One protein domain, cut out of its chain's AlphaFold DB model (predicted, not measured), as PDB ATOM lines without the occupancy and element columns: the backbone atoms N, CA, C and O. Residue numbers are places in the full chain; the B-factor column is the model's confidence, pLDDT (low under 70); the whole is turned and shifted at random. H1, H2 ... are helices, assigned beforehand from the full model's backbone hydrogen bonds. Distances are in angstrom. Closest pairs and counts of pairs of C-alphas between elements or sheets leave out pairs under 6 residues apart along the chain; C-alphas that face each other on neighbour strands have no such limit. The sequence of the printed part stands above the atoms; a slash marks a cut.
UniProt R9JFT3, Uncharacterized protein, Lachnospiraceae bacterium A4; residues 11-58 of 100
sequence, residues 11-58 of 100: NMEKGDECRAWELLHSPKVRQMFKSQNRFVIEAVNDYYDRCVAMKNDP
ATOM      1  N   ASN A  11     163.949 104.534 115.334       92.25
ATOM      2  CA  ASN A  11     162.778 104.447 114.485       92.25
ATOM      3  C   ASN A  11     163.212 104.345 113.014       92.25
ATOM      4  O   ASN A  11     163.796 105.272 112.463       92.25
ATOM      5  N   MET A  12     162.873 103.231 112.364       91.88
ATOM      6  CA  MET A  12     163.250 102.968 110.970       91.88
ATOM      7  C   MET A  12     162.404 103.737 109.942       91.88
ATOM      8  O   MET A  12     162.726 103.716 108.758       91.88
ATOM      9  N   GLU A  13     161.345 104.431 110.368       93.50
ATOM     10  CA  GLU A  13     160.541 105.315 109.510       93.50
ATOM     11  C   GLU A  13     161.171 106.705 109.356       93.50
ATOM     12  O   GLU A  13     160.868 107.437 108.412       93.50
ATOM     13  N   LYS A  14     162.065 107.084 110.274       93.50
ATOM     14  CA  LYS A  14     162.774 108.360 110.233       93.50
ATOM     15  C   LYS A  14     164.150 108.181 109.603       93.50
ATOM     16  O   LYS A  14     164.959 107.367 110.047       93.50
ATOM     17  N   GLY A  15     164.428 108.962 108.562       93.81
ATOM     18  CA  GLY A  15     165.654 108.813 107.775       93.81
ATOM     19  C   GLY A  15     166.943 109.089 108.558       93.81
ATOM     20  O   GLY A  15     167.957 108.436 108.320       93.81
ATOM     21  N   ASP A  16     166.917 110.024 109.506       92.81
ATOM     22  CA  ASP A  16     168.052 110.347 110.374       92.81
ATOM     23  C   ASP A  16     168.372 109.209 111.355       92.81
ATOM     24  O   ASP A  16     169.532 108.806 111.473       92.81
ATOM     25  N   GLU A  17     167.351 108.638 111.997       94.69
ATOM     26  CA  GLU A  17     167.500 107.494 112.900       94.69
ATOM     27  C   GLU A  17     167.937 106.225 112.140       94.69
ATOM     28  O   GLU A  17     168.828 105.506 112.603       94.69
ATOM     29  N   CYS A  18     167.410 105.991 110.931       94.62
ATOM     30  CA  CYS A  18     167.845 104.899 110.055       94.62
ATOM     31  C   CYS A  18     169.324 105.043 109.652       94.62
ATOM     32  O   CYS A  18     170.124 104.118 109.812       94.62
ATOM     33  N   ARG A  19     169.740 106.241 109.226       94.31
ATOM     34  CA  ARG A  19     171.145 106.519 108.900       94.31
ATOM     35  C   ARG A  19     172.061 106.326 110.109       94.31
ATOM     36  O   ARG A  19     173.156 105.777 109.974       94.31
ATOM     37  N   ALA A  20     171.643 106.778 111.291       92.44
ATOM     38  CA  ALA A  20     172.407 106.585 112.520       92.44
ATOM     39  C   ALA A  20     172.591 105.092 112.839       92.44
ATOM     40  O   ALA A  20     173.694 104.666 113.199       92.44
ATOM     41  N   TRP A  21     171.542 104.288 112.636       93.25
ATOM     42  CA  TRP A  21     171.590 102.836 112.780       93.25
ATOM     43  C   TRP A  21     172.600 102.183 111.827       93.25
ATOM     44  O   TRP A  21     173.431 101.382 112.269       93.25
ATOM     45  N   GLU A  22     172.575 102.549 110.544       92.88
ATOM     46  CA  GLU A  22     173.499 102.033 109.527       92.88
ATOM     47  C   GLU A  22     174.959 102.381 109.836       92.88
ATOM     48  O   GLU A  22     175.841 101.522 109.753       92.88
ATOM     49  N   LEU A  23     175.227 103.625 110.247       91.50
ATOM     50  CA  LEU A  23     176.573 104.070 110.611       91.50
ATOM     51  C   LEU A  23     177.116 103.283 111.808       91.50
ATOM     52  O   LEU A  23     178.237 102.769 111.741       91.50
ATOM     53  N   LEU A  24     176.308 103.127 112.863       91.19
ATOM     54  CA  LEU A  24     176.673 102.394 114.080       91.19
ATOM     55  C   LEU A  24     176.992 100.912 113.811       91.19
ATOM     56  O   LEU A  24     177.840 100.314 114.484       91.19
ATOM     57  N   HIS A  25     176.328 100.318 112.820       89.56
ATOM     58  CA  HIS A  25     176.515  98.919 112.426       89.56
ATOM     59  C   HIS A  25     177.459  98.732 111.238       89.56
ATOM     60  O   HIS A  25     177.693  97.598 110.815       89.56
ATOM     61  N   SER A  26     178.054  99.811 110.733       91.00
ATOM     62  CA  SER A  26     178.960  99.733 109.599       91.00
ATOM     63  C   SER A  26     180.240  98.947 109.940       91.00
ATOM     64  O   SER A  26     180.769  99.040 111.057       91.00
ATOM     65  N   PRO A  27     180.819  98.210 108.973       89.06
ATOM     66  CA  PRO A  27     182.099  97.528 109.166       89.06
ATOM     67  C   PRO A  27     183.230  98.488 109.549       89.06
ATOM     68  O   PRO A  27     184.113  98.127 110.324       89.06
ATOM     69  N   LYS A  28     183.170  99.730 109.052       89.31
ATOM     70  CA  LYS A  28     184.155 100.780 109.332       89.31
ATOM     71  C   LYS A  28     184.228 101.105 110.820       89.31
ATOM     72  O   LYS A  28     185.323 101.156 111.367       89.31
ATOM     73  N   VAL A  29     183.087 101.230 111.501       87.44
ATOM     74  CA  VAL A  29     183.066 101.489 112.951       87.44
ATOM     75  C   VAL A  29     183.706 100.337 113.728       87.44
ATOM     76  O   VAL A  29     184.466 100.572 114.663       87.44
ATOM     77  N   ARG A  30     183.480  99.085 113.315       82.19
ATOM     78  CA  ARG A  30     184.117  97.922 113.958       82.19
ATOM     79  C   ARG A  30     185.626  97.843 113.718       82.19
ATOM     80  O   ARG A  30     186.331  97.300 114.558       82.19
ATOM     81  N   GLN A  31     186.109  98.345 112.583       88.44
ATOM     82  CA  GLN A  31     187.539  98.372 112.258       88.44
ATOM     83  C   GLN A  31     188.266  99.531 112.949       88.44
ATOM     84  O   GLN A  31     189.399  99.368 113.388       88.44
ATOM     85  N   MET A  32     187.619 100.694 113.045       88.38
ATOM     86  CA  MET A  32     188.228 101.917 113.575       88.38
ATOM     87  C   MET A  32     188.166 102.010 115.102       88.38
ATOM     88  O   MET A  32     189.025 102.647 115.706       88.38
ATOM     89  N   PHE A  33     187.177 101.380 115.742       89.94
ATOM     90  CA  PHE A  33     186.952 101.505 117.182       89.94
ATOM     91  C   PHE A  33     186.982 100.152 117.881       89.94
ATOM     92  O   PHE A  33     186.460  99.152 117.397       89.94
ATOM     93  N   LYS A  34     187.521 100.146 119.105       85.62
ATOM     94  CA  LYS A  34     187.603  98.949 119.958       85.62
ATOM     95  C   LYS A  34     186.226  98.354 120.301       85.62
ATOM     96  O   LYS A  34     186.125  97.167 120.594       85.62
ATOM     97  N   SER A  35     185.174  99.174 120.320       86.94
ATOM     98  CA  SER A  35     183.790  98.730 120.507       86.94
ATOM     99  C   SER A  35     182.799  99.761 119.965       86.94
ATOM    100  O   SER A  35     183.104 100.953 119.904       86.94
ATOM    101  N   GLN A  36     181.579  99.316 119.651       86.56
ATOM    102  CA  GLN A  36     180.480 100.223 119.297       86.56
ATOM    103  C   GLN A  36     180.199 101.226 120.421       86.56
ATOM    104  O   GLN A  36     180.016 102.406 120.154       86.56
ATOM    105  N   ASN A  37     180.247 100.791 121.685       88.56
ATOM    106  CA  ASN A  37     180.048 101.692 122.819       88.56
ATOM    107  C   ASN A  37     181.114 102.798 122.871       88.56
ATOM    108  O   ASN A  37     180.798 103.941 123.179       88.56
ATOM    109  N   ARG A  38     182.374 102.486 122.530       91.00
ATOM    110  CA  ARG A  38     183.434 103.499 122.461       91.00
ATOM    111  C   ARG A  38     183.141 104.541 121.383       91.00
ATOM    112  O   ARG A  38     183.275 105.725 121.663       91.00
ATOM    113  N   PHE A  39     182.694 104.096 120.209       93.00
ATOM    114  CA  PHE A  39     182.266 104.987 119.133       93.00
ATOM    115  C   PHE A  39     181.100 105.889 119.564       93.00
ATOM    116  O   PHE A  39     181.173 107.096 119.373       93.00
ATOM    117  N   VAL A  40     180.062 105.332 120.204       91.81
ATOM    118  CA  VAL A  40     178.918 106.126 120.694       91.81
ATOM    119  C   VAL A  40     179.364 107.177 121.711       91.81
ATOM    120  O   VAL A  40     178.950 108.327 121.612       91.81
ATOM    121  N   ILE A  41     180.229 106.812 122.664       92.12
ATOM    122  CA  ILE A  41     180.738 107.752 123.674       92.12
ATOM    123  C   ILE A  41     181.508 108.903 123.014       92.12
ATOM    124  O   ILE A  41     181.271 110.060 123.347       92.12
ATOM    125  N   GLU A  42     182.410 108.602 122.077       93.69
ATOM    126  CA  GLU A  42     183.190 109.636 121.389       93.69
ATOM    127  C   GLU A  42     182.312 110.526 120.506       93.69
ATOM    128  O   GLU A  42     182.462 111.741 120.551       93.69
ATOM    129  N   ALA A  43     181.347 109.954 119.782       93.06
ATOM    130  CA  ALA A  43     180.424 110.720 118.947       93.06
ATOM    131  C   ALA A  43     179.539 111.674 119.768       93.06
ATOM    132  O   ALA A  43     179.314 112.810 119.352       93.06
ATOM    133  N   VAL A  44     179.048 111.235 120.934       93.25
ATOM    134  CA  VAL A  44     178.247 112.079 121.837       93.25
ATOM    135  C   VAL A  44     179.086 113.223 122.401       93.25
ATOM    136  O   VAL A  44     178.628 114.364 122.385       93.25
ATOM    137  N   ASN A  45     180.304 112.934 122.866       95.38
ATOM    138  CA  ASN A  45     181.197 113.958 123.408       95.38
ATOM    139  C   ASN A  45     181.599 114.975 122.331       95.38
ATOM    140  O   ASN A  45     181.425 116.168 122.545       95.38
ATOM    141  N   ASP A  46     182.035 114.516 121.153       94.56
ATOM    142  CA  ASP A  46     182.405 115.390 120.030       94.56
ATOM    143  C   ASP A  46     181.247 116.300 119.604       94.56
ATOM    144  O   ASP A  46     181.415 117.508 119.430       94.56
ATOM    145  N   TYR A  47     180.044 115.736 119.458       92.38
ATOM    146  CA  TYR A  47     178.877 116.517 119.070       92.38
ATOM    147  C   TYR A  47     178.507 117.557 120.132       92.38
ATOM    148  O   TYR A  47     178.189 118.697 119.787       92.38
ATOM    149  N   TYR A  48     178.570 117.184 121.413       92.38
ATOM    150  CA  TYR A  48     178.330 118.110 122.514       92.38
ATOM    151  C   TYR A  48     179.361 119.241 122.524       92.38
ATOM    152  O   TYR A  48     178.970 120.408 122.550       92.38
ATOM    153  N   ASP A  49     180.650 118.915 122.427       91.38
ATOM    154  CA  ASP A  49     181.736 119.895 122.429       91.38
ATOM    155  C   ASP A  49     181.605 120.864 121.251       91.38
ATOM    156  O   ASP A  49     181.716 122.074 121.443       91.38
ATOM    157  N   ARG A  50     181.255 120.374 120.054       89.06
ATOM    158  CA  ARG A  50     180.953 121.235 118.899       89.06
ATOM    159  C   ARG A  50     179.749 122.139 119.135       89.06
ATOM    160  O   ARG A  50     179.791 123.310 118.771       89.06
ATOM    161  N   CYS A  51     178.684 121.632 119.753       87.44
ATOM    162  CA  CYS A  51     177.505 122.441 120.063       87.44
ATOM    163  C   CYS A  51     177.805 123.524 121.107       87.44
ATOM    164  O   CYS A  51     177.297 124.639 120.997       87.44
ATOM    165  N   VAL A  52     178.617 123.211 122.117       85.38
ATOM    166  CA  VAL A  52     179.051 124.171 123.137       85.38
ATOM    167  C   VAL A  52     180.008 125.194 122.539       85.38
ATOM    168  O   VAL A  52     179.822 126.385 122.765       85.38
ATOM    169  N   ALA A  53     180.978 124.756 121.736       81.75
ATOM    170  CA  ALA A  53     181.898 125.641 121.036       81.75
ATOM    171  C   ALA A  53     181.150 126.597 120.104       81.75
ATOM    172  O   ALA A  53     181.438 127.780 120.129       81.75
ATOM    173  N   MET A  54     180.143 126.124 119.362       73.88
ATOM    174  CA  MET A  54     179.338 126.971 118.475       73.88
ATOM    175  C   MET A  54     178.463 127.975 119.238       73.88
ATOM    176  O   MET A  54     178.250 129.085 118.766       73.88
ATOM    177  N   LYS A  55     177.953 127.611 120.422       68.62
ATOM    178  CA  LYS A  55     177.209 128.545 121.287       68.62
ATOM    179  C   LYS A  55     178.109 129.576 121.963       68.62
ATOM    180  O   LYS A  55     177.663 130.685 122.215       68.62
ATOM    181  N   ASN A  56     179.342 129.188 122.267       64.44
ATOM    182  CA  ASN A  56     180.353 130.050 122.867       64.44
ATOM    183  C   ASN A  56     181.269 130.682 121.812       64.44
ATOM    184  O   ASN A  56     182.291 131.251 122.187       64.44
ATOM    185  N   ASP A  57     180.942 130.546 120.522       63.31
ATOM    186  CA  ASP A  57     181.733 131.104 119.437       63.31
ATOM    187  C   ASP A  57     181.546 132.626 119.449       63.31
ATOM    188  O   ASP A  57     180.454 133.107 119.115       63.31
ATOM    189  N   PRO A  58     182.583 133.404 119.813       59.28
ATOM    190  CA  PRO A  58     182.487 134.855 119.882       59.28
ATOM    191  C   PRO A  58     182.166 135.501 118.530       59.28
ATOM    192  O   PRO A  58     181.798 136.670 118.518       59.28
TER     193      PRO A  58
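Overview. This is residues 11 to 58 of the 100 residues of an uncharacterized protein of Lachnospiraceae bacterium A4 (UniProt R9JFT3). What shape does the model make? Two helices meet near their ends as an open V: the long H3 is one arm, H1 is the other, and the short H2 sits at the corner between them. The far part of each arm sticks out, residues 13 to 19 on one and residues 43 to 58 on the other. What is it built of, and how large is it? The printed part has 48 residues with three named helices, in the order H1, H2, H3, and no named strand; the class is all helix. It is loose, with a radius of gyration of the C-alphas of 13.3 A, and flat, with spans of 38 by 30 by 13 A.

Arrangement. What does the longest helix touch? H3, residues 36 to 55, only just touches H1, residues 15 to 24, with 3 pairs of C-alphas within 8 A, and does so with its residues 36 to 40 alone. The closest C-alphas are those of Leu 24 and Gln 36, 6.8 A apart; the two helices run opposite ways at a steep tilt of 52 degrees. Where is the third helix? H2, residues 27 to 32, and H3 touch only at the corner by their link, and only just, with 3 pairs of C-alphas within 8 A. H3 takes part with residues 36 to 39 alone; the closest C-alphas are those of Arg 30 and Gln 36, 6.9 A apart, and the lines are about perpendicular, at 75 degrees. How do H1 and H2 stand? They are close but not clearly touching, with the C-alphas of Leu 23 and Val 29 closest at 7.4 A, and they run the same way at a steep tilt of 56 degrees. What do the backbones show? In H1, H2 and H3, every O i to N i+4 pair is within hydrogen-bond range.

Along the chain. Where is H3? It runs 28.6 A, from C-alpha 36 at (180.480, 100.223, 119.297) to C-alpha 55 at (177.209, 128.545, 121.287). Where are the other two? H1 begins at C-alpha 15, at (165.654, 108.813, 107.775), and is 14.2 A long from first to last C-alpha; H2, residues 27 to 32, measures 8.7 A.

Size, cuts and confidence. How far does it reach? The two C-alphas farthest apart are those of Pro 27 and Pro 58, at 38.8 A. Is there a cut or a long link? The printed part has no cut, and the links H1 to H2 and H2 to H3 are tight. Where is confidence low? The mean pLDDT of the printed part is 88.2, and residues 55 to 58 are under 70.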